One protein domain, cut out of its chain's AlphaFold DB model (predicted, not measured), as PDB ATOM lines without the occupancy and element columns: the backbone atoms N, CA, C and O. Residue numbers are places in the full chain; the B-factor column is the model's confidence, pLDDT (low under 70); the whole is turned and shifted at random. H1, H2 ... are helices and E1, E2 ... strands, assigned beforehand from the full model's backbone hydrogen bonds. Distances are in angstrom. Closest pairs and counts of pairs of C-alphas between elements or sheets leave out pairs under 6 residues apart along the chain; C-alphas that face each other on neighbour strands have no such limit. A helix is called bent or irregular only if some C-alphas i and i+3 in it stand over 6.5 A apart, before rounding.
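What this domain is: This is residues 16 to 180 of the 180 residues of the protein "Nucleoside 2-deoxyribosyltransferase" of Clostridium botulinum (UniProt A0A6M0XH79). Picture two lobes joined by one short helix: in the larger, a three-strand sheet, E2 E1 E3, lies between H1 on one face and H2 and H3 on the other; in the smaller, the paired strands E4 and E5 lie between H6 and H7, and H6 also packs on H2 and H3. H3 runs on past the large sheet toward H4 at one extreme of the model, while residues 140 to 145, at the end of H5 and just after it, stick out at the other. The printed part has 165 residues with seven named helices and five named strands, in the order E1 H1 E2 H2 E3 H3 H4 E4 H5 H6 E5 H7; it is mostly helix, and both sheets are parallel. It is only just loose, close to compact, with a radius of gyration of the C-alphas of 18.9 A, and its outline is flat, spanning 59 by 56 by 27 A.

How they stand to each other: Start at the three-strand sheet, where E1, residues 16 to 19, is the inner strand and E2, residues 45 to 47, and E3, residues 79 to 82, are the edge strands. E2 and E1 are parallel at 27 degrees, with N 16 and O 45 within hydrogen-bond range at 2.8 A. E1 and E3 are parallel at 15 degrees, with N 17 and O 79 at 2.8 A. H1, residues 25 to 41, is on this sheet at a height over the sheet of 10.1 A and runs along the strands, at 16 degrees to E1 on the local plane; its closest C-alphas to E2 are Gly 35 and Phe 46, 6.9 A. On the opposite face are H2, residues 63 to 76, at a height of 11.4 A, and H3, residues 89 to 109, at 11.2 A: three layers, helices on both faces of a sheet. E1, H1, E2 form a strand-helix-strand unit, two parallel neighbours with a helix between them along the chain; E2, H2, E3 form a split one, with E1 between its strands; both crossovers are right-handed. H2, with residues 71 to 75 alone, touches H3 at a steep tilt of 40 degrees, the same way; their closest C-alphas are Val 74 and Glu 94, 6.7 A. H6, residues 152 to 159, touches residues 63 to 68 of H2 about perpendicular, at 87 degrees, closest at C-alphas Asp 63 and Gly 156, 4.4 A. H6 also touches residues 89 to 93 of H3, closest at C-alphas Gly 90 and Phe 153, 6.2 A. H4, residues 114 to 120, is close to H3 but not clearly touching, with C-alphas Leu 107 and Ile 117 at 7.7 A. Next find E4, residues 126 to 129, and E5, residues 162 to 165, parallel at 15 degrees, with N 165 and O 128 at 2.8 A. With H5, residues 135 to 140, and H6 between them along the chain, they form another right-handed strand-helix-strand unit. The closest C-alphas of H6 and E4 are Ile 158 and Ala 128, 7.2 A; those of E4 and H7, residues 168 to 178, are Asn 129 and Phe 168, 6.2 A. H6 and H7 are apart, and H1, H5 and H7 touch no helix. Every O i to N i+4 pair is within hydrogen-bond range in H1, H2, H3, H4, H6 and H7; in H5 0 of 2 are, beside 2 of 3 O i to N i+3 pairs, and it is irregular, with C-alphas 136 and 139 7.5 A apart.

Where its parts are: Find C-alpha 16 at (129.576, 209.870, 168.058), where E1 begins. H1 measures 24.1 A from first to last C-alpha and H2 20.0 A. Find C-alpha 89 at (133.837, 213.209, 148.936); from there H3, the longest helix, runs 30.4 A to C-alpha 109. H7 measures 15.6 A and ends at C-alpha 178, (150.123, 190.052, 138.815).

The domain as a whole: The two C-alphas farthest apart, those of Glu 40 and Lys 180, are 59.5 A apart. The printed part has no cut, and its last residue, 180, is the chain's last. The links E2 to H2 and H5 to H6 are long. Mean pLDDT of the printed part is 92.5; residues 179 to 180 are under 70.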
ATOM      1  N   GLY A  16     130.209 209.309 169.246       96.94
ATOM      2  CA  GLY A  16     129.576 209.870 168.058       96.94
ATOM      3  C   GLY A  16     130.597 210.486 167.105       96.94
ATOM      4  O   GLY A  16     131.695 210.843 167.519       96.94
ATOM      5  N   TYR A  17     130.240 210.630 165.834       97.81
ATOM      6  CA  TYR A  17     131.075 211.264 164.814       97.81
ATOM      7  C   TYR A  17     130.256 212.264 163.994       97.81
ATOM      8  O   TYR A  17     129.125 211.965 163.601       97.81
ATOM      9  N   ILE A  18     130.821 213.445 163.742       97.75
ATOM     10  CA  ILE A  18     130.224 214.481 162.895       97.75
ATOM     11  C   ILE A  18     130.955 214.499 161.550       97.75
ATOM     12  O   ILE A  18     132.085 214.964 161.461       97.75
ATOM     13  N   ALA A  19     130.282 214.017 160.514       96.81
ATOM     14  CA  ALA A  19     130.717 214.032 159.127       96.81
ATOM     15  C   ALA A  19     130.168 215.282 158.425       96.81
ATOM     16  O   ALA A  19     128.955 215.492 158.352       96.81
ATOM     17  N   GLY A  20     131.035 216.134 157.891       95.38
ATOM     18  CA  GLY A  20     130.598 217.312 157.149       95.38
ATOM     19  C   GLY A  20     131.759 218.130 156.608       95.38
ATOM     20  O   GLY A  20     132.871 218.063 157.127       95.38
ATOM     21  N   GLY A  21     131.467 218.955 155.599       92.56
ATOM     22  CA  GLY A  21     132.436 219.909 155.066       92.56
ATOM     23  C   GLY A  21     132.991 220.814 156.169       92.56
ATOM     24  O   GLY A  21     132.282 221.156 157.124       92.56
ATOM     25  N   LEU A  22     134.269 221.176 156.029       91.69
ATOM     26  CA  LEU A  22     135.038 221.969 156.996       91.69
ATOM     27  C   LEU A  22     136.012 222.952 156.321       91.69
ATOM     28  O   LEU A  22     137.011 223.363 156.907       91.69
ATOM     29  N   PHE A  23     135.739 223.321 155.066       88.69
ATOM     30  CA  PHE A  23     136.699 224.036 154.213       88.69
ATOM     31  C   PHE A  23     136.481 225.547 154.141       88.69
ATOM     32  O   PHE A  23     137.373 226.273 153.704       88.69
ATOM     33  N   ASN A  24     135.302 226.025 154.533       91.38
ATOM     34  CA  ASN A  24     134.943 227.439 154.484       91.38
ATOM     35  C   ASN A  24     134.346 227.914 155.820       91.38
ATOM     36  O   ASN A  24     134.039 227.117 156.704       91.38
ATOM     37  N   GLU A  25     134.180 229.226 155.981       94.81
ATOM     38  CA  GLU A  25     133.699 229.821 157.236       94.81
ATOM     39  C   GLU A  25     132.290 229.354 157.630       94.81
ATOM     40  O   GLU A  25     132.018 229.178 158.821       94.81
ATOM     41  N   ALA A  26     131.404 229.136 156.653       94.75
ATOM     42  CA  ALA A  26     130.046 228.667 156.904       94.75
ATOM     43  C   ALA A  26     130.052 227.211 157.384       94.75
ATOM     44  O   ALA A  26     129.444 226.909 158.410       94.75
ATOM     45  N   ASP A  27     130.808 226.353 156.701       94.56
ATOM     46  CA  ASP A  27     131.048 224.964 157.085       94.56
ATOM     47  C   ASP A  27     131.590 224.881 158.517       94.56
ATOM     48  O   ASP A  27     130.988 224.249 159.380       94.56
ATOM     49  N   ILE A  28     132.687 225.588 158.801       94.25
ATOM     50  CA  ILE A  28     133.345 225.582 160.114       94.25
ATOM     51  C   ILE A  28     132.378 226.053 161.203       94.25
ATOM     52  O   ILE A  28     132.229 225.398 162.237       94.25
ATOM     53  N   SER A  29     131.677 227.165 160.968       96.56
ATOM     54  CA  SER A  29     130.704 227.704 161.923       96.56
ATOM     55  C   SER A  29     129.567 226.718 162.192       96.56
ATOM     56  O   SER A  29     129.130 226.567 163.337       96.56
ATOM     57  N   GLN A  30     129.103 226.025 161.152       97.12
ATOM     58  CA  GLN A  30     128.061 225.018 161.259       97.12
ATOM     59  C   GLN A  30     128.551 223.783 162.032       97.12
ATOM     60  O   GLN A  30     127.881 223.384 162.984       97.12
ATOM     61  N   ARG A  31     129.744 223.246 161.730       96.50
ATOM     62  CA  ARG A  31     130.331 222.102 162.455       96.50
ATOM     63  C   ARG A  31     130.534 222.404 163.938       96.50
ATOM     64  O   ARG A  31     130.222 221.574 164.789       96.50
ATOM     65  N   LEU A  32     131.011 223.603 164.281       96.75
ATOM     66  CA  LEU A  32     131.177 224.026 165.679       96.75
ATOM     67  C   LEU A  32     129.830 224.192 166.398       96.75
ATOM     68  O   LEU A  32     129.694 223.831 167.569       96.75
ATOM     69  N   LYS A  33     128.813 224.723 165.705       98.00
ATOM     70  CA  LYS A  33     127.447 224.829 166.235       98.00
ATOM     71  C   LYS A  33     126.839 223.451 166.497       98.00
ATOM     72  O   LYS A  33     126.271 223.255 167.567       98.00
ATOM     73  N   GLU A  34     126.953 222.524 165.552       97.81
ATOM     74  CA  GLU A  34     126.461 221.150 165.685       97.81
ATOM     75  C   GLU A  34     127.147 220.425 166.841       97.81
ATOM     76  O   GLU A  34     126.459 219.899 167.712       97.81
ATOM     77  N   GLY A  35     128.483 220.483 166.916       97.19
ATOM     78  CA  GLY A  35     129.246 219.885 168.015       97.19
ATOM     79  C   GLY A  35     128.817 220.411 169.384       97.19
ATOM     80  O   GLY A  35     128.590 219.628 170.305       97.19
ATOM     81  N   ARG A  36     128.615 221.729 169.518       98.00
ATOM     82  CA  ARG A  36     128.084 222.325 170.754       98.00
ATOM     83  C   ARG A  36     126.681 221.807 171.086       98.00
ATOM     84  O   ARG A  36     126.469 221.350 172.202       98.00
ATOM     85  N   LEU A  37     125.744 221.854 170.136       98.44
ATOM     86  CA  LEU A  37     124.363 221.417 170.371       98.44
ATOM     87  C   LEU A  37     124.294 219.935 170.757       98.44
ATOM     88  O   LEU A  37     123.540 219.578 171.657       98.44
ATOM     89  N   LEU A  38     125.095 219.079 170.127       97.75
ATOM     90  CA  LEU A  38     125.150 217.655 170.456       97.75
ATOM     91  C   LEU A  38     125.684 217.416 171.875       97.75
ATOM     92  O   LEU A  38     125.100 216.618 172.607       97.75
ATOM     93  N   ARG A  39     126.728 218.144 172.292       94.88
ATOM     94  CA  ARG A  39     127.271 218.081 173.661       94.88
ATOM     95  C   ARG A  39     126.289 218.600 174.716       94.88
ATOM     96  O   ARG A  39     126.223 218.054 175.808       94.88
ATOM     97  N   GLU A  40     125.524 219.642 174.398       97.38
ATOM     98  CA  GLU A  40     124.544 220.239 175.319       97.38
ATOM     99  C   GLU A  40     123.264 219.402 175.469       97.38
ATOM    100  O   GLU A  40     122.595 219.489 176.496       97.38
ATOM    101  N   ASN A  41     122.900 218.610 174.453       97.75
ATOM    102  CA  ASN A  41     121.587 217.958 174.374       97.75
ATOM    103  C   ASN A  41     121.646 216.421 174.367       97.75
ATOM    104  O   ASN A  41     120.602 215.773 174.288       97.75
ATOM    105  N   THR A  42     122.832 215.813 174.434       96.44
ATOM    106  CA  THR A  42     122.992 214.350 174.431       96.44
ATOM    107  C   THR A  42     124.065 213.905 175.425       96.44
ATOM    108  O   THR A  42     124.931 214.683 175.803       96.44
ATOM    109  N   ASN A  43     124.034 212.630 175.825       95.00
ATOM    110  CA  ASN A  43     125.104 212.001 176.611       95.00
ATOM    111  C   ASN A  43     126.109 211.239 175.720       95.00
ATOM    112  O   ASN A  43     126.751 210.299 176.180       95.00
ATOM    113  N   ILE A  44     126.204 211.576 174.431       95.50
ATOM    114  CA  ILE A  44     127.122 210.937 173.477       95.50
ATOM    115  C   ILE A  44     128.381 211.801 173.368       95.50
ATOM    116  O   ILE A  44     128.289 213.015 173.193       95.50
ATOM    117  N   ASP A  45     129.550 211.172 173.447       95.12
ATOM    118  CA  ASP A  45     130.832 211.840 173.228       95.12
ATOM    119  C   ASP A  45     131.084 211.981 171.722       95.12
ATOM    120  O   ASP A  45     131.485 211.032 171.045       95.12
ATOM    121  N   PHE A  46     130.736 213.143 171.169       96.25
ATOM    122  CA  PHE A  46     130.868 213.415 169.742       96.25
ATOM    123  C   PHE A  46     132.261 213.923 169.379       96.25
ATOM    124  O   PHE A  46     132.675 215.008 169.792       96.25
ATOM    125  N   TYR A  47     132.925 213.185 168.494       95.94
ATOM    126  CA  TYR A  47     134.103 213.641 167.777       95.94
ATOM    127  C   TYR A  47     133.715 214.564 166.618       95.94
ATOM    128  O   TYR A  47     132.878 214.219 165.781       95.94
ATOM    129  N   ASN A  48     134.366 215.724 166.555       95.81
ATOM    130  CA  ASN A  48     134.188 216.711 165.501       95.81
ATOM    131  C   ASN A  48     135.525 216.943 164.780       95.81
ATOM    132  O   ASN A  48     136.437 217.511 165.390       95.81
ATOM    133  N   PRO A  49     135.669 216.545 163.503       93.69
ATOM    134  CA  PRO A  49     136.939 216.634 162.785       93.69
ATOM    135  C   PRO A  49     137.550 218.038 162.784       93.69
ATOM    136  O   PRO A  49     138.765 218.175 162.899       93.69
ATOM    137  N   ILE A  50     136.747 219.109 162.742       92.12
ATOM    138  CA  ILE A  50     137.276 220.488 162.759       92.12
ATOM    139  C   ILE A  50     138.055 220.827 164.043       92.12
ATOM    140  O   ILE A  50     138.952 221.664 164.015       92.12
ATOM    141  N   GLU A  51     137.753 220.152 165.155       91.81
ATOM    142  CA  GLU A  51     138.428 220.330 166.447       91.81
ATOM    143  C   GLU A  51     139.698 219.447 166.555       91.81
ATOM    144  O   GLU A  51     140.389 219.462 167.574       91.81
ATOM    145  N   ALA A  52     140.034 218.673 165.512       87.31
ATOM    146  CA  ALA A  52     141.109 217.690 165.543       87.31
ATOM    147  C   ALA A  52     142.519 218.271 165.301       87.31
ATOM    148  O   ALA A  52     142.694 219.164 164.465       87.31
ATOM    149  N   PRO A  53     143.577 217.698 165.915       79.44
ATOM    150  CA  PRO A  53     144.950 218.186 165.757       79.44
ATOM    151  C   PRO A  53     145.481 218.186 164.318       79.44
ATOM    152  O   PRO A  53     146.326 219.019 163.992       79.44
ATOM    153  N   CYS A  54     145.011 217.272 163.457       76.62
ATOM    154  CA  CYS A  54     145.452 217.210 162.058       76.62
ATOM    155  C   CYS A  54     144.955 218.401 161.219       76.62
ATOM    156  O   CYS A  54     145.500 218.680 160.152       76.62
ATOM    157  N   ASN A  55     143.949 219.144 161.693       73.06
ATOM    158  CA  ASN A  55     143.484 220.338 160.996       73.06
ATOM    159  C   ASN A  55     144.390 221.557 161.195       73.06
ATOM    160  O   ASN A  55     144.233 222.553 160.487       73.06
ATOM    161  N   ASP A  56     145.417 221.450 162.041       77.12
ATOM    162  CA  ASP A  56     146.542 222.379 162.044       77.12
ATOM    163  C   ASP A  56     147.411 222.178 160.789       77.12
ATOM    164  O   ASP A  56     148.370 221.399 160.761       77.12
ATOM    165  N   LYS A  57     147.068 222.909 159.722       72.62
ATOM    166  CA  LYS A  57     147.736 222.817 158.414       72.62
ATOM    167  C   LYS A  57     149.214 223.216 158.452       72.62
ATOM    168  O   LYS A  57     149.943 222.874 157.523       72.62
ATOM    169  N   SER A  58     149.683 223.878 159.514       77.88
ATOM    170  CA  SER A  58     151.109 224.192 159.680       77.88
ATOM    171  C   SER A  58     151.977 222.941 159.870       77.88
ATOM    172  O   SER A  58     153.168 222.968 159.569       77.88
ATOM    173  N   LYS A  59     151.376 221.828 160.312       82.94
ATOM    174  CA  LYS A  59     152.065 220.558 160.575       82.94
ATOM    175  C   LYS A  59     152.201 219.658 159.350       82.94
ATOM    176  O   LYS A  59     152.832 218.615 159.463       82.94
ATOM    177  N   LEU A  60     151.627 220.056 158.208       84.81
ATOM    178  CA  LEU A  60     151.672 219.314 156.941       84.81
ATOM    179  C   LEU A  60     151.373 217.808 157.118       84.81
ATOM    180  O   LEU A  60     152.209 216.978 156.752       84.81
ATOM    181  N   PRO A  61     150.216 217.441 157.705       87.38
ATOM    182  CA  PRO A  61     149.869 216.036 157.903       87.38
ATOM    183  C   PRO A  61     149.817 215.302 156.560       87.38
ATOM    184  O   PRO A  61     149.360 215.851 155.553       87.38
ATOM    185  N   THR A  62     150.273 214.052 156.549       91.00
ATOM    186  CA  THR A  62     150.193 213.204 155.358       91.00
ATOM    187  C   THR A  62     148.755 212.744 155.110       91.00
ATOM    188  O   THR A  62     147.913 212.757 156.010       91.00
ATOM    189  N   ASP A  63     148.464 212.274 153.896       91.75
ATOM    190  CA  ASP A  63     147.190 211.622 153.566       91.75
ATOM    191  C   ASP A  63     146.877 210.448 154.509       91.75
ATOM    192  O   ASP A  63     145.727 210.235 154.890       91.75
ATOM    193  N   GLN A  64     147.911 209.720 154.943       92.12
ATOM    194  CA  GLN A  64     147.777 208.627 155.900       92.12
ATOM    195  C   GLN A  64     147.437 209.128 157.303       92.12
ATOM    196  O   GLN A  64     146.603 208.515 157.962       92.12
ATOM    197  N   ASP A  65     148.042 210.226 157.762       90.19
ATOM    198  CA  ASP A  65     147.726 210.807 159.074       90.19
ATOM    199  C   ASP A  65     146.264 211.258 159.129       90.19
ATOM    200  O   ASP A  65     145.552 210.938 160.080       90.19
ATOM    201  N   ILE A  66     145.813 211.943 158.072       91.38
ATOM    202  CA  ILE A  66     144.434 212.421 157.930       91.38
ATOM    203  C   ILE A  66     143.468 211.234 157.917       91.38
ATOM    204  O   ILE A  66     142.557 211.169 158.740       91.38
ATOM    205  N   PHE A  67     143.685 210.264 157.022       93.81
ATOM    206  CA  PHE A  67     142.774 209.131 156.889       93.81
ATOM    207  C   PHE A  67     142.709 208.274 158.155       93.81
ATOM    208  O   PHE A  67     141.617 207.944 158.605       93.81
ATOM    209  N   ASN A  68     143.854 207.917 158.747       91.12
ATOM    210  CA  ASN A  68     143.872 207.019 159.903       91.12
ATOM    211  C   ASN A  68     143.146 207.621 161.108       91.12
ATOM    212  O   ASN A  68     142.422 206.901 161.793       91.12
ATOM    213  N   MET A  69     143.323 208.922 161.356       89.56
ATOM    214  CA  MET A  69     142.695 209.588 162.494       89.56
ATOM    215  C   MET A  69     141.170 209.626 162.347       89.56
ATOM    216  O   MET A  69     140.459 209.201 163.258       89.56
ATOM    217  N   ASP A  70     140.668 210.072 161.197       92.00
ATOM    218  CA  ASP A  70     139.229 210.234 160.987       92.00
ATOM    219  C   ASP A  70     138.539 208.873 160.812       92.00
ATOM    220  O   ASP A  70     137.528 208.606 161.466       92.00
ATOM    221  N   ALA A  71     139.127 207.949 160.042       94.31
ATOM    222  CA  ALA A  71     138.565 206.611 159.850       94.31
ATOM    223  C   ALA A  71     138.476 205.830 161.168       94.31
ATOM    224  O   ALA A  71     137.481 205.147 161.406       94.31
ATOM    225  N   GLN A  72     139.471 205.953 162.056       92.75
ATOM    226  CA  GLN A  72     139.403 205.337 163.382       92.75
ATOM    227  C   GLN A  72     138.211 205.872 164.184       92.75
ATOM    228  O   GLN A  72     137.505 205.096 164.827       92.75
ATOM    229  N   LYS A  73     137.952 207.183 164.129       94.12
ATOM    230  CA  LYS A  73     136.834 207.798 164.850       94.12
ATOM    231  C   LYS A  73     135.480 207.402 164.279       94.12
ATOM    232  O   LYS A  73     134.569 207.149 165.062       94.12
ATOM    233  N   VAL A  74     135.363 207.240 162.962       96.19
ATOM    234  CA  VAL A  74     134.159 206.663 162.343       96.19
ATOM    235  C   VAL A  74     133.947 205.222 162.814       96.19
ATOM    236  O   VAL A  74     132.862 204.898 163.295       96.19
ATOM    237  N   LEU A  75     134.981 204.375 162.751       95.12
ATOM    238  CA  LEU A  75     134.910 202.958 163.141       95.12
ATOM    239  C   LEU A  75     134.543 202.747 164.619       95.12
ATOM    240  O   LEU A  75     133.860 201.782 164.943       95.12
ATOM    241  N   GLN A  76     134.999 203.631 165.511       93.00
ATOM    242  CA  GLN A  76     134.715 203.573 166.952       93.00
ATOM    243  C   GLN A  76     133.374 204.223 167.336       93.00
ATOM    244  O   GLN A  76     132.893 204.052 168.462       93.00
ATOM    245  N   SER A  77     132.770 205.000 166.436       95.06
ATOM    246  CA  SER A  77     131.520 205.699 166.718       95.06
ATOM    247  C   SER A  77     130.320 204.750 166.710       95.06
ATOM    248  O   SER A  77     130.223 203.813 165.925       95.06
ATOM    249  N   HIS A  78     129.366 205.025 167.593       95.56
ATOM    250  CA  HIS A  78     128.065 204.362 167.654       95.56
ATOM    251  C   HIS A  78     127.007 205.130 166.854       95.56
ATOM    252  O   HIS A  78     125.914 204.628 166.600       95.56
ATOM    253  N   THR A  79     127.265 206.401 166.548       96.75
ATOM    254  CA  THR A  79     126.327 207.299 165.877       96.75
ATOM    255  C   THR A  79     127.100 208.245 164.974       96.75
ATOM    256  O   THR A  79     127.973 208.968 165.443       96.75
ATOM    257  N   VAL A  80     126.751 208.264 163.690       98.06
ATOM    258  CA  VAL A  80     127.318 209.184 162.699       98.06
ATOM    259  C   VAL A  80     126.241 210.191 162.306       98.06
ATOM    260  O   VAL A  80     125.144 209.799 161.909       98.06
ATOM    261  N   ILE A  81     126.547 211.482 162.417       97.75
ATOM    262  CA  ILE A  81     125.725 212.577 161.892       97.75
ATOM    263  C   ILE A  81     126.421 213.100 160.644       97.75
ATOM    264  O   ILE A  81     127.575 213.497 160.740       97.75
ATOM    265  N   ALA A  82     125.745 213.093 159.494       97.25
ATOM    266  CA  ALA A  82     126.356 213.448 158.216       97.25
ATOM    267  C   ALA A  82     125.616 214.585 157.501       97.25
ATOM    268  O   ALA A  82     124.421 214.477 157.216       97.25
ATOM    269  N   ASP A  83     126.344 215.647 157.156       96.44
ATOM    270  CA  ASP A  83     125.887 216.696 156.245       96.44
ATOM    271  C   ASP A  83     126.165 216.293 154.791       96.44
ATOM    272  O   ASP A  83     127.280 216.401 154.286       96.44
ATOM    273  N   ILE A  84     125.125 215.819 154.105       94.88
ATOM    274  CA  ILE A  84     125.211 215.331 152.719       94.88
ATOM    275  C   ILE A  84     124.937 216.417 151.667       94.88
ATOM    276  O   ILE A  84     124.867 216.119 150.472       94.88
ATOM    277  N   SER A  85     124.748 217.673 152.081       91.19
ATOM    278  CA  SER A  85     124.325 218.748 151.175       91.19
ATOM    279  C   SER A  85     125.442 219.246 150.248       91.19
ATOM    280  O   SER A  85     125.164 219.684 149.131       91.19
ATOM    281  N   THR A  86     126.706 219.130 150.664       80.06
ATOM    282  CA  THR A  86     127.867 219.740 149.989       80.06
ATOM    283  C   THR A  86     128.569 218.836 148.972       80.06
ATOM    284  O   THR A  86     129.526 219.273 148.336       80.06
ATOM    285  N   ARG A  87     128.093 217.596 148.762       85.56
ATOM    286  CA  ARG A  87     128.772 216.564 147.941       85.56
ATOM    287  C   ARG A  87     130.245 216.363 148.325       85.56
ATOM    288  O   ARG A  87     131.077 216.076 147.466       85.56
ATOM    289  N   ASP A  88     130.555 216.521 149.605       92.50
ATOM    290  CA  ASP A  88     131.886 216.280 150.143       92.50
ATOM    291  C   ASP A  88     132.275 214.807 149.954       92.50
ATOM    292  O   ASP A  88     131.589 213.897 150.426       92.50
ATOM    293  N   GLU A  89     133.365 214.563 149.228       94.25
ATOM    294  CA  GLU A  89     133.837 213.209 148.936       94.25
ATOM    295  C   GLU A  89     134.298 212.451 150.189       94.25
ATOM    296  O   GLU A  89     134.078 211.242 150.275       94.25
ATOM    297  N   GLY A  90     134.853 213.156 151.180       95.31
ATOM    298  CA  GLY A  90     135.221 212.597 152.480       95.31
ATOM    299  C   GLY A  90     133.998 212.079 153.230       95.31
ATOM    300  O   GLY A  90     133.973 210.912 153.609       95.31
ATOM    301  N   VAL A  91     132.931 212.881 153.298       96.44
ATOM    302  CA  VAL A  91     131.656 212.474 153.923       96.44
ATOM    303  C   VAL A  91     131.078 211.218 153.269       96.44
ATOM    304  O   VAL A  91     130.590 210.315 153.949       96.44
ATOM    305  N   MET A  92     131.148 211.114 151.938       96.81
ATOM    306  CA  MET A  92     130.663 209.919 151.234       96.81
ATOM    307  C   MET A  92     131.498 208.676 151.565       96.81
ATOM    308  O   MET A  92     130.944 207.583 151.706       96.81
ATOM    309  N   ALA A  93     132.815 208.825 151.718       96.62
ATOM    310  CA  ALA A  93     133.686 207.736 152.148       96.62
ATOM    311  C   ALA A  93     133.418 207.315 153.603       96.62
ATOM    312  O   ALA A  93     133.334 206.119 153.881       96.62
ATOM    313  N   GLU A  94     133.200 208.266 154.511       97.69
ATOM    314  CA  GLU A  94     132.833 208.004 155.910       97.69
ATOM    315  C   GLU A  94     131.505 207.237 156.011       97.69
ATOM    316  O   GLU A  94     131.410 206.238 156.728       97.69
ATOM    317  N   LEU A  95     130.496 207.629 155.223       97.75
ATOM    318  CA  LEU A  95     129.234 206.891 155.116       97.75
ATOM    319  C   LEU A  95     129.428 205.483 154.532       97.75
ATOM    320  O   LEU A  95     128.756 204.546 154.964       97.75
ATOM    321  N   GLY A  96     130.360 205.306 153.592       97.62
ATOM    322  CA  GLY A  96     130.743 203.991 153.072       97.62
ATOM    323  C   GLY A  96     131.359 203.079 154.142       97.62
ATOM    324  O   GLY A  96     131.025 201.890 154.209       97.62
ATOM    325  N   ILE A  97     132.203 203.631 155.021       97.12
ATOM    326  CA  ILE A  97     132.752 202.918 156.186       97.12
ATOM    327  C   ILE A  97     131.614 202.523 157.136       97.12
ATOM    328  O   ILE A  97     131.484 201.345 157.470       97.12
ATOM    329  N   ALA A  98     130.747 203.471 157.506       98.06
ATOM    330  CA  ALA A  98     129.623 203.218 158.407       98.06
ATOM    331  C   ALA A  98     128.661 202.145 157.862       98.06
ATOM    332  O   ALA A  98     128.251 201.239 158.591       98.06
ATOM    333  N   TRP A  99     128.343 202.197 156.564       98.25
ATOM    334  CA  TRP A  99     127.539 201.169 155.904       98.25
ATOM    335  C   TRP A  99     128.211 199.794 155.974       98.25
ATOM    336  O   TRP A  99     127.548 198.811 156.293       98.25
ATOM    337  N   THR A 100     129.523 199.726 155.732       95.81
ATOM    338  CA  THR A 100     130.283 198.468 155.787       95.81
ATOM    339  C   THR A 100     130.255 197.860 157.190       95.81
ATOM    340  O   THR A 100     130.031 196.658 157.322       95.81
ATOM    341  N   CYS A 101     130.401 198.677 158.241       95.62
ATOM    342  CA  CYS A 101     130.254 198.223 159.626       95.62
ATOM    343  C   CYS A 101     128.867 197.613 159.867       95.62
ATOM    344  O   CYS A 101     128.760 196.471 160.314       95.62
ATOM    345  N   ASN A 102     127.803 198.334 159.505       97.31
ATOM    346  CA  ASN A 102     126.431 197.851 159.679       97.31
ATOM    347  C   ASN A 102     126.149 196.585 158.864       97.31
ATOM    348  O   ASN A 102     125.430 195.702 159.324       97.31
ATOM    349  N   PHE A 103     126.731 196.466 157.672       96.25
ATOM    350  CA  PHE A 103     126.603 195.271 156.851       96.25
ATOM    351  C   PHE A 103     127.265 194.052 157.508       96.25
ATOM    352  O   PHE A 103     126.670 192.977 157.528       96.25
ATOM    353  N   ILE A 104     128.444 194.213 158.117       94.00
ATOM    354  CA  ILE A 104     129.099 193.138 158.882       94.00
ATOM    355  C   ILE A 104     128.236 192.720 160.082       94.00
ATOM    356  O   ILE A 104     128.039 191.524 160.295       94.00
ATOM    357  N   HIS A 105     127.678 193.682 160.827       94.56
ATOM    358  CA  HIS A 105     126.742 193.394 161.920       94.56
ATOM    359  C   HIS A 105     125.515 192.621 161.431       94.56
ATOM    360  O   HIS A 105     125.175 191.593 162.010       94.56
ATOM    361  N   HIS A 106     124.906 193.057 160.327       96.44
ATOM    362  CA  HIS A 106     123.765 192.377 159.725       96.44
ATOM    363  C   HIS A 106     124.083 190.915 159.378       96.44
ATOM    364  O   HIS A 106     123.302 190.023 159.696       96.44
ATOM    365  N   LEU A 107     125.243 190.642 158.771       95.62
ATOM    366  CA  LEU A 107     125.662 189.270 158.462       95.62
ATOM    367  C   LEU A 107     125.855 188.432 159.734       95.62
ATOM    368  O   LEU A 107     125.391 187.292 159.790       95.62
ATOM    369  N   ALA A 108     126.475 189.000 160.772       94.50
ATOM    370  CA  ALA A 108     126.656 188.319 162.052       94.50
ATOM    371  C   ALA A 108     125.312 187.991 162.735       94.50
ATOM    372  O   ALA A 108     125.132 186.886 163.241       94.50
ATOM    373  N   GLU A 109     124.340 188.908 162.696       96.50
ATOM    374  CA  GLU A 109     122.977 188.694 163.213       96.50
ATOM    375  C   GLU A 109     122.222 187.588 162.463       96.50
ATOM    376  O   GLU A 109     121.391 186.897 163.049       96.50
ATOM    377  N   GLN A 110     122.525 187.388 161.177       96.56
ATOM    378  CA  GLN A 110     121.996 186.280 160.375       96.56
ATOM    379  C   GLN A 110     122.734 184.948 160.617       96.56
ATOM    380  O   GLN A 110     122.401 183.940 159.993       96.56
ATOM    381  N   GLY A 111     123.724 184.918 161.514       96.75
ATOM    382  CA  GLY A 111     124.480 183.719 161.866       96.75
ATOM    383  C   GLY A 111     125.630 183.381 160.916       96.75
ATOM    384  O   GLY A 111     126.189 182.291 161.030       96.75
ATOM    385  N   TYR A 112     126.004 184.282 159.999       96.81
ATOM    386  CA  TYR A 112     127.188 184.078 159.162       96.81
ATOM    387  C   TYR A 112     128.451 184.164 160.016       96.81
ATOM    388  O   TYR A 112     128.636 185.093 160.806       96.81
ATOM    389  N   THR A 113     129.353 183.206 159.823       96.00
ATOM    390  CA  THR A 113     130.680 183.247 160.434       96.00
ATOM    391  C   THR A 113     131.610 184.161 159.638       96.00
ATOM    392  O   THR A 113     131.369 184.467 158.468       96.00
ATOM    393  N   LEU A 114     132.732 184.563 160.240       93.06
ATOM    394  CA  LEU A 114     133.780 185.276 159.504       93.06
ATOM    395  C   LEU A 114     134.282 184.467 158.293       93.06
ATOM    396  O   LEU A 114     134.586 185.046 157.254       93.06
ATOM    397  N   GLU A 115     134.334 183.138 158.407       95.44
ATOM    398  CA  GLU A 115     134.726 182.256 157.307       95.44
ATOM    399  C   GLU A 115     133.740 182.343 156.133       95.44
ATOM    400  O   GLU A 115     134.162 182.494 154.984       95.44
ATOM    401  N   ASP A 116     132.432 182.356 156.415       94.06
ATOM    402  CA  ASP A 116     131.406 182.543 155.387       94.06
ATOM    403  C   ASP A 116     131.544 183.904 154.695       94.06
ATOM    404  O   ASP A 116     131.519 183.996 153.466       94.06
ATOM    405  N   ILE A 117     131.732 184.969 155.480       92.62
ATOM    406  CA  ILE A 117     131.883 186.338 154.973       92.62
ATOM    407  C   ILE A 117     133.073 186.418 154.011       92.62
ATOM    408  O   ILE A 117     132.924 186.911 152.894       92.62
ATOM    409  N   LEU A 118     134.236 185.894 154.405       93.62
ATOM    410  CA  LEU A 118     135.450 185.912 153.581       93.62
ATOM    411  C   LEU A 118     135.319 185.066 152.307       93.62
ATOM    412  O   LEU A 118     135.931 185.388 151.288       93.62
ATOM    413  N   LYS A 119     134.511 184.002 152.346       93.31
ATOM    414  CA  LYS A 119     134.216 183.163 151.182       93.31
ATOM    415  C   LYS A 119     133.313 183.870 150.168       93.31
ATOM    416  O   LYS A 119     133.531 183.728 148.966       93.31
ATOM    417  N   TYR A 120     132.290 184.594 150.626       88.25
ATOM    418  CA  TYR A 120     131.304 185.227 149.739       88.25
ATOM    419  C   TYR A 120     131.684 186.646 149.309       88.25
ATOM    420  O   TYR A 120     131.282 187.089 148.232       88.25
ATOM    421  N   ILE A 121     132.459 187.359 150.126       91.88
ATOM    422  CA  ILE A 121     132.856 188.743 149.878       91.88
ATOM    423  C   ILE A 121     134.364 188.765 149.630       91.88
ATOM    424  O   ILE A 121     135.156 188.806 150.575       91.88
ATOM    425  N   PRO A 122     134.796 188.748 148.357       92.19
ATOM    426  CA  PRO A 122     136.211 188.729 148.045       92.19
ATOM    427  C   PRO A 122     136.852 190.065 148.412       92.19
ATOM    428  O   PRO A 122     136.293 191.141 148.148       92.19
ATOM    429  N   LYS A 123     138.074 189.986 148.943       92.50
ATOM    430  CA  LYS A 123     138.949 191.147 149.094       92.50
ATOM    431  C   LYS A 123     139.117 191.828 147.733       92.50
ATOM    432  O   LYS A 123     139.314 191.163 146.719       92.50
ATOM    433  N   LYS A 124     139.015 193.157 147.714       92.50
ATOM    434  CA  LYS A 124     139.189 193.954 146.498       92.50
ATOM    435  C   LYS A 124     140.640 194.395 146.367       92.50
ATOM    436  O   LYS A 124     141.237 194.843 147.344       92.50
ATOM    437  N   GLU A 125     141.166 194.288 145.158       92.44
ATOM    438  CA  GLU A 125     142.397 194.957 144.748       92.44
ATOM    439  C   GLU A 125     142.016 196.290 144.110       92.44
ATOM    440  O   GLU A 125     141.115 196.349 143.268       92.44
ATOM    441  N   ILE A 126     142.645 197.373 144.563       94.50
ATOM    442  CA  ILE A 126     142.276 198.733 144.177       94.50
ATOM    443  C   ILE A 126     143.402 199.358 143.357       94.50
ATOM    444  O   ILE A 126     144.529 199.490 143.828       94.50
ATOM    445  N   TYR A 127     143.057 199.803 142.151       96.25
ATOM    446  CA  TYR A 127     143.931 200.559 141.259       96.25
ATOM    447  C   TYR A 127     143.238 201.882 140.931       96.25
ATOM    448  O   TYR A 127     142.314 201.923 140.113       96.25
ATOM    449  N   ALA A 128     143.631 202.968 141.598       96.44
ATOM    450  CA  ALA A 128     143.001 204.268 141.398       96.44
ATOM    451  C   ALA A 128     143.749 205.073 140.336       96.44
ATOM    452  O   ALA A 128     144.918 205.401 140.506       96.44
ATOM    453  N   ASN A 129     143.075 205.427 139.244       95.81
ATOM    454  CA  ASN A 129     143.654 206.288 138.216       95.81
ATOM    455  C   ASN A 129     143.432 207.764 138.570       95.81
ATOM    456  O   ASN A 129     142.287 208.213 138.640       95.81
ATOM    457  N   LEU A 130     144.510 208.530 138.711       94.00
ATOM    458  CA  LEU A 130     144.486 209.966 138.966       94.00
ATOM    459  C   LEU A 130     145.263 210.713 137.869       94.00
ATOM    460  O   LEU A 130     146.332 211.252 138.137       94.00
ATOM    461  N   PRO A 131     144.764 210.798 136.624       92.88
ATOM    462  CA  PRO A 131     145.554 211.250 135.476       92.88
ATOM    463  C   PRO A 131     145.630 212.777 135.316       92.88
ATOM    464  O   PRO A 131     145.968 213.270 134.240       92.88
ATOM    465  N   ASP A 132     145.288 213.557 136.346       91.62
ATOM    466  CA  ASP A 132     145.317 215.017 136.247       91.62
ATOM    467  C   ASP A 132     146.753 215.513 136.007       91.62
ATOM    468  O   ASP A 132     147.647 215.361 136.847       91.62
ATOM    469  N   ILE A 133     146.961 216.110 134.833       89.38
ATOM    470  CA  ILE A 133     148.255 216.616 134.366       89.38
ATOM    471  C   ILE A 133     148.748 217.822 135.173       89.38
ATOM    472  O   ILE A 133     149.935 218.141 135.147       89.38
ATOM    473  N   ARG A 134     147.858 218.498 135.912       89.44
ATOM    474  CA  ARG A 134     148.191 219.695 136.699       89.44
ATOM    475  C   ARG A 134     148.914 219.353 137.999       89.44
ATOM    476  O   ARG A 134     149.592 220.216 138.547       89.44
ATOM    477  N   LYS A 135     148.824 218.108 138.485       89.81
ATOM    478  CA  LYS A 135     149.458 217.679 139.750       89.81
ATOM    479  C   LYS A 135     150.957 217.973 139.770       89.81
ATOM    480  O   LYS A 135     151.463 218.544 140.730       89.81
ATOM    481  N   GLY A 136     151.648 217.644 138.676       86.88
ATOM    482  CA  GLY A 136     153.095 217.819 138.556       86.88
ATOM    483  C   GLY A 136     153.546 219.280 138.564       86.88
ATOM    484  O   GLY A 136     154.688 219.553 138.907       86.88
ATOM    485  N   THR A 137     152.667 220.228 138.233       91.19
ATOM    486  CA  THR A 137     152.987 221.662 138.153       91.19
ATOM    487  C   THR A 137     152.282 222.504 139.213       91.19
ATOM    488  O   THR A 137     152.513 223.710 139.268       91.19
ATOM    489  N   ALA A 138     151.474 221.899 140.090       89.69
ATOM    490  CA  ALA A 138     150.713 222.604 141.124       89.69
ATOM    491  C   ALA A 138     151.606 223.463 142.040       89.69
ATOM    492  O   ALA A 138     151.229 224.573 142.408       89.69
ATOM    493  N   HIS A 139     152.826 222.997 142.325       89.62
ATOM    494  CA  HIS A 139     153.822 223.710 143.131       89.62
ATOM    495  C   HIS A 139     154.317 225.030 142.507       89.62
ATOM    496  O   HIS A 139     154.925 225.841 143.203       89.62
ATOM    497  N   ASN A 140     154.059 225.263 141.214       93.94
ATOM    498  CA  ASN A 140     154.410 226.513 140.533       93.94
ATOM    499  C   ASN A 140     153.377 227.629 140.759       93.94
ATOM    500  O   ASN A 140     153.668 228.797 140.498       93.94
ATOM    501  N   TYR A 141     152.176 227.293 141.234       91.50
ATOM    502  CA  TYR A 141     151.128 228.259 141.551       91.50
ATOM    503  C   TYR A 141     151.275 228.786 142.985       91.50
ATOM    504  O   TYR A 141     151.912 228.167 143.835       91.50
ATOM    505  N   LYS A 142     150.682 229.952 143.273       93.06
ATOM    506  CA  LYS A 142     150.728 230.587 144.602       93.06
ATOM    507  C   LYS A 142     149.360 231.116 145.016       93.06
ATOM    508  O   LYS A 142     148.634 231.660 144.187       93.06
ATOM    509  N   GLY A 143     149.041 231.009 146.306       90.56
ATOM    510  CA  GLY A 143     147.801 231.535 146.889       90.56
ATOM    511  C   GLY A 143     146.551 231.035 146.160       90.56
ATOM    512  O   GLY A 143     146.439 229.850 145.860       90.56
ATOM    513  N   ASN A 144     145.653 231.959 145.813       91.62
ATOM    514  CA  ASN A 144     144.359 231.670 145.175       91.62
ATOM    515  C   ASN A 144     144.457 231.034 143.776       91.62
ATOM    516  O   ASN A 144     143.439 230.632 143.223       91.62
ATOM    517  N   TYR A 145     145.651 230.967 143.183       91.50
ATOM    518  CA  TYR A 145     145.859 230.385 141.857       91.50
ATOM    519  C   TYR A 145     146.239 228.902 141.902       91.50
ATOM    520  O   TYR A 145     146.333 228.283 140.845       91.50
ATOM    521  N   ILE A 146     146.487 228.334 143.088       89.69
ATOM    522  CA  ILE A 146     146.793 226.907 143.234       89.69
ATOM    523  C   ILE A 146     145.560 226.102 142.796       89.69
ATOM    524  O   ILE A 146     144.484 226.306 143.362       89.69
ATOM    525  N   PRO A 147     145.680 225.194 141.804       86.19
ATOM    526  CA  PRO A 147     144.588 224.302 141.447       86.19
ATOM    527  C   PRO A 147     144.170 223.500 142.676       86.19
ATOM    528  O   PRO A 147     145.020 222.896 143.331       86.19
ATOM    529  N   VAL A 148     142.873 223.502 142.986       80.25
ATOM    530  CA  VAL A 148     142.335 222.714 144.100       80.25
ATOM    531  C   VAL A 148     142.744 221.256 143.901       80.25
ATOM    532  O   VAL A 148     142.481 220.667 142.851       80.25
ATOM    533  N   GLY A 149     143.466 220.725 144.888       84.56
ATOM    534  CA  GLY A 149     143.920 219.343 144.899       84.56
ATOM    535  C   GLY A 149     142.799 218.371 145.259       84.56
ATOM    536  O   GLY A 149     141.658 218.757 145.495       84.56
ATOM    537  N   PHE A 150     143.147 217.093 145.326       89.38
ATOM    538  CA  PHE A 150     142.224 216.024 145.708       89.38
ATOM    539  C   PHE A 150     142.110 215.926 147.229       89.38
ATOM    540  O   PHE A 150     143.095 216.199 147.930       89.38
ATOM    541  N   ASN A 151     140.953 215.510 147.751       91.62
ATOM    542  CA  ASN A 151     140.801 215.305 149.186       91.62
ATOM    543  C   ASN A 151     141.796 214.243 149.675       91.62
ATOM    544  O   ASN A 151     141.783 213.083 149.258       91.62
ATOM    545  N   GLN A 152     142.682 214.661 150.576       92.62
ATOM    546  CA  GLN A 152     143.753 213.815 151.090       92.62
ATOM    547  C   GLN A 152     143.226 212.668 151.959       92.62
ATOM    548  O   GLN A 152     143.880 211.633 152.024       92.62
ATOM    549  N   PHE A 153     142.028 212.790 152.541       93.75
ATOM    550  CA  PHE A 153     141.348 211.673 153.197       93.75
ATOM    551  C   PHE A 153     141.076 210.529 152.204       93.75
ATOM    552  O   PHE A 153     141.353 209.368 152.501       93.75
ATOM    553  N   ILE A 154     140.625 210.848 150.985       95.62
ATOM    554  CA  ILE A 154     140.350 209.857 149.931       95.62
ATOM    555  C   ILE A 154     141.636 209.240 149.389       95.62
ATOM    556  O   ILE A 154     141.710 208.021 149.223       95.62
ATOM    557  N   ILE A 155     142.668 210.056 149.159       95.69
ATOM    558  CA  ILE A 155     143.991 209.546 148.776       95.69
ATOM    559  C   ILE A 155     144.514 208.584 149.849       95.69
ATOM    560  O   ILE A 155     144.961 207.483 149.523       95.69
ATOM    561  N   GLY A 156     144.379 208.958 151.123       95.19
ATOM    562  CA  GLY A 156     144.774 208.134 152.256       95.19
ATOM    563  C   GLY A 156     144.021 206.804 152.305       95.19
ATOM    564  O   GLY A 156     144.651 205.751 152.428       95.19
ATOM    565  N   MET A 157     142.698 206.844 152.116       95.56
ATOM    566  CA  MET A 157     141.826 205.669 152.041       95.56
ATOM    567  C   MET A 157     142.267 204.699 150.942       95.56
ATOM    568  O   MET A 157     142.417 203.501 151.186       95.56
ATOM    569  N   ILE A 158     142.496 205.206 149.728       96.00
ATOM    570  CA  ILE A 158     142.926 204.391 148.587       96.00
ATOM    571  C   ILE A 158     144.268 203.729 148.895       96.00
ATOM    572  O   ILE A 158     144.394 202.512 148.760       96.00
ATOM    573  N   ARG A 159     145.240 204.501 149.388       94.38
ATOM    574  CA  ARG A 159     146.591 204.014 149.706       94.38
ATOM    575  C   ARG A 159     146.635 203.005 150.862       94.38
ATOM    576  O   ARG A 159     147.644 202.332 151.056       94.38
ATOM    577  N   GLN A 160     145.542 202.838 151.613       92.06
ATOM    578  CA  GLN A 160     145.396 201.766 152.606       92.06
ATOM    579  C   GLN A 160     144.973 200.414 152.011       92.06
ATOM    580  O   GLN A 160     145.136 199.388 152.689       92.06
ATOM    581  N   MET A 161     144.426 200.416 150.791       92.31
ATOM    582  CA  MET A 161     143.837 199.254 150.110       92.31
ATOM    583  C   MET A 161     144.492 198.933 148.758       92.31
ATOM    584  O   MET A 161     144.316 197.827 148.252       92.31
ATOM    585  N   GLY A 162     145.237 199.872 148.183       92.94
ATOM    586  CA  GLY A 162     145.870 199.770 146.874       92.94
ATOM    587  C   GLY A 162     146.782 200.963 146.613       92.94
ATOM    588  O   GLY A 162     147.343 201.518 147.558       92.94
ATOM    589  N   ASP A 163     146.918 201.365 145.350       93.38
ATOM    590  CA  ASP A 163     147.784 202.486 144.965       93.38
ATOM    591  C   ASP A 163     147.100 203.473 144.004       93.38
ATOM    592  O   ASP A 163     146.060 203.184 143.394       93.38
ATOM    593  N   VAL A 164     147.693 204.662 143.902       95.06
ATOM    594  CA  VAL A 164     147.271 205.752 143.021       95.06
ATOM    595  C   VAL A 164     148.233 205.848 141.842       95.06
ATOM    596  O   VAL A 164     149.433 206.038 142.005       95.06
ATOM    597  N   TYR A 165     147.680 205.770 140.638       95.44
ATOM    598  CA  TYR A 165     148.412 205.745 139.381       95.44
ATOM    599  C   TYR A 165     148.236 207.054 138.616       95.44
ATOM    600  O   TYR A 165     147.136 207.598 138.545       95.44
ATOM    601  N   ASP A 166     149.298 207.520 137.964       93.12
ATOM    602  CA  ASP A 166     149.250 208.710 137.103       93.12
ATOM    603  C   ASP A 166     148.635 208.441 135.720       93.12
ATOM    604  O   ASP A 166     148.327 209.375 134.979       93.12
ATOM    605  N   GLY A 167     148.432 207.173 135.354       94.06
ATOM    606  CA  GLY A 167     147.821 206.823 134.083       94.06
ATOM    607  C   GLY A 167     147.349 205.379 133.993       94.06
ATOM    608  O   GLY A 167     147.910 204.455 134.580       94.06
ATOM    609  N   PHE A 168     146.337 205.168 133.152       95.50
ATOM    610  CA  PHE A 168     145.729 203.854 132.936       95.50
ATOM    611  C   PHE A 168     146.714 202.808 132.386       95.50
ATOM    612  O   PHE A 168     146.604 201.624 132.686       95.50
ATOM    613  N   ASN A 169     147.714 203.234 131.611       96.06
ATOM    614  CA  ASN A 169     148.734 202.321 131.092       96.06
ATOM    615  C   ASN A 169     149.595 201.703 132.198       96.06
ATOM    616  O   ASN A 169     150.065 200.582 132.025       96.06
ATOM    617  N   ASP A 170     149.811 202.403 133.309       94.25
ATOM    618  CA  ASP A 170     150.598 201.874 134.423       94.25
ATOM    619  C   ASP A 170     149.790 200.844 135.216       94.25
ATOM    620  O   ASP A 170     150.306 199.768 135.511       94.25
ATOM    621  N   ILE A 171     148.482 201.077 135.369       96.12
ATOM    622  CA  ILE A 171     147.533 200.075 135.875       96.12
ATOM    623  C   ILE A 171     147.567 198.811 135.004       96.12
ATOM    624  O   ILE A 171     147.702 197.702 135.512       96.12
ATOM    625  N   LEU A 172     147.506 198.958 133.673       95.94
ATOM    626  CA  LEU A 172     147.582 197.815 132.756       95.94
ATOM    627  C   LEU A 172     148.908 197.053 132.856       95.94
ATOM    628  O   LEU A 172     148.925 195.840 132.638       95.94
ATOM    629  N   LYS A 173     150.027 197.741 133.111       93.94
ATOM    630  CA  LYS A 173     151.329 197.084 133.293       93.94
ATOM    631  C   LYS A 173     151.344 196.263 134.573       93.94
ATOM    632  O   LYS A 173     151.834 195.139 134.524       93.94
ATOM    633  N   ASP A 174     150.813 196.796 135.666       92.50
ATOM    634  CA  ASP A 174     150.802 196.100 136.952       92.50
ATOM    635  C   ASP A 174     149.840 194.913 136.943       92.50
ATOM    636  O   ASP A 174     150.273 193.794 137.203       92.50
ATOM    637  N   LEU A 175     148.616 195.086 136.431       93.44
ATOM    638  CA  LEU A 175     147.676 193.972 136.248       93.44
ATOM    639  C   LEU A 175     148.258 192.827 135.402       93.44
ATOM    640  O   LEU A 175     147.940 191.661 135.621       93.44
ATOM    641  N   LYS A 176     149.118 193.128 134.420       91.31
ATOM    642  CA  LYS A 176     149.790 192.102 133.604       91.31
ATOM    643  C   LYS A 176     150.940 191.393 134.321       91.31
ATOM    644  O   LYS A 176     151.307 190.309 133.873       91.31
ATOM    645  N   LYS A 177     151.551 192.002 135.341       85.62
ATOM    646  CA  LYS A 177     152.572 191.346 136.174       85.62
ATOM    647  C   LYS A 177     151.916 190.391 137.163       85.62
ATOM    648  O   LYS A 177     152.411 189.286 137.316       85.62
ATOM    649  N   ASP A 178     150.802 190.806 137.756       76.19
ATOM    650  CA  ASP A 178     150.123 190.052 138.815       76.19
ATOM    651  C   ASP A 178     149.364 188.820 138.279       76.19
ATOM    652  O   ASP A 178     149.112 187.873 139.015       76.19
ATOM    653  N   ASN A 179     149.033 188.804 136.978       68.50
ATOM    654  CA  ASN A 179     148.302 187.717 136.306       68.50
ATOM    655  C   ASN A 179     149.177 186.846 135.374       68.50
ATOM    656  O   ASN A 179     148.663 186.248 134.423       68.50
ATOM    657  N   LYS A 180     150.494 186.804 135.597       53.25
ATOM    658  CA  LYS A 180     151.438 185.901 134.916       53.25
ATOM    659  C   LYS A 180     152.069 184.937 135.905       53.25
ATOM    660  O   LYS A 180     152.241 183.766 135.505       53.25
TER     661      LYS A 180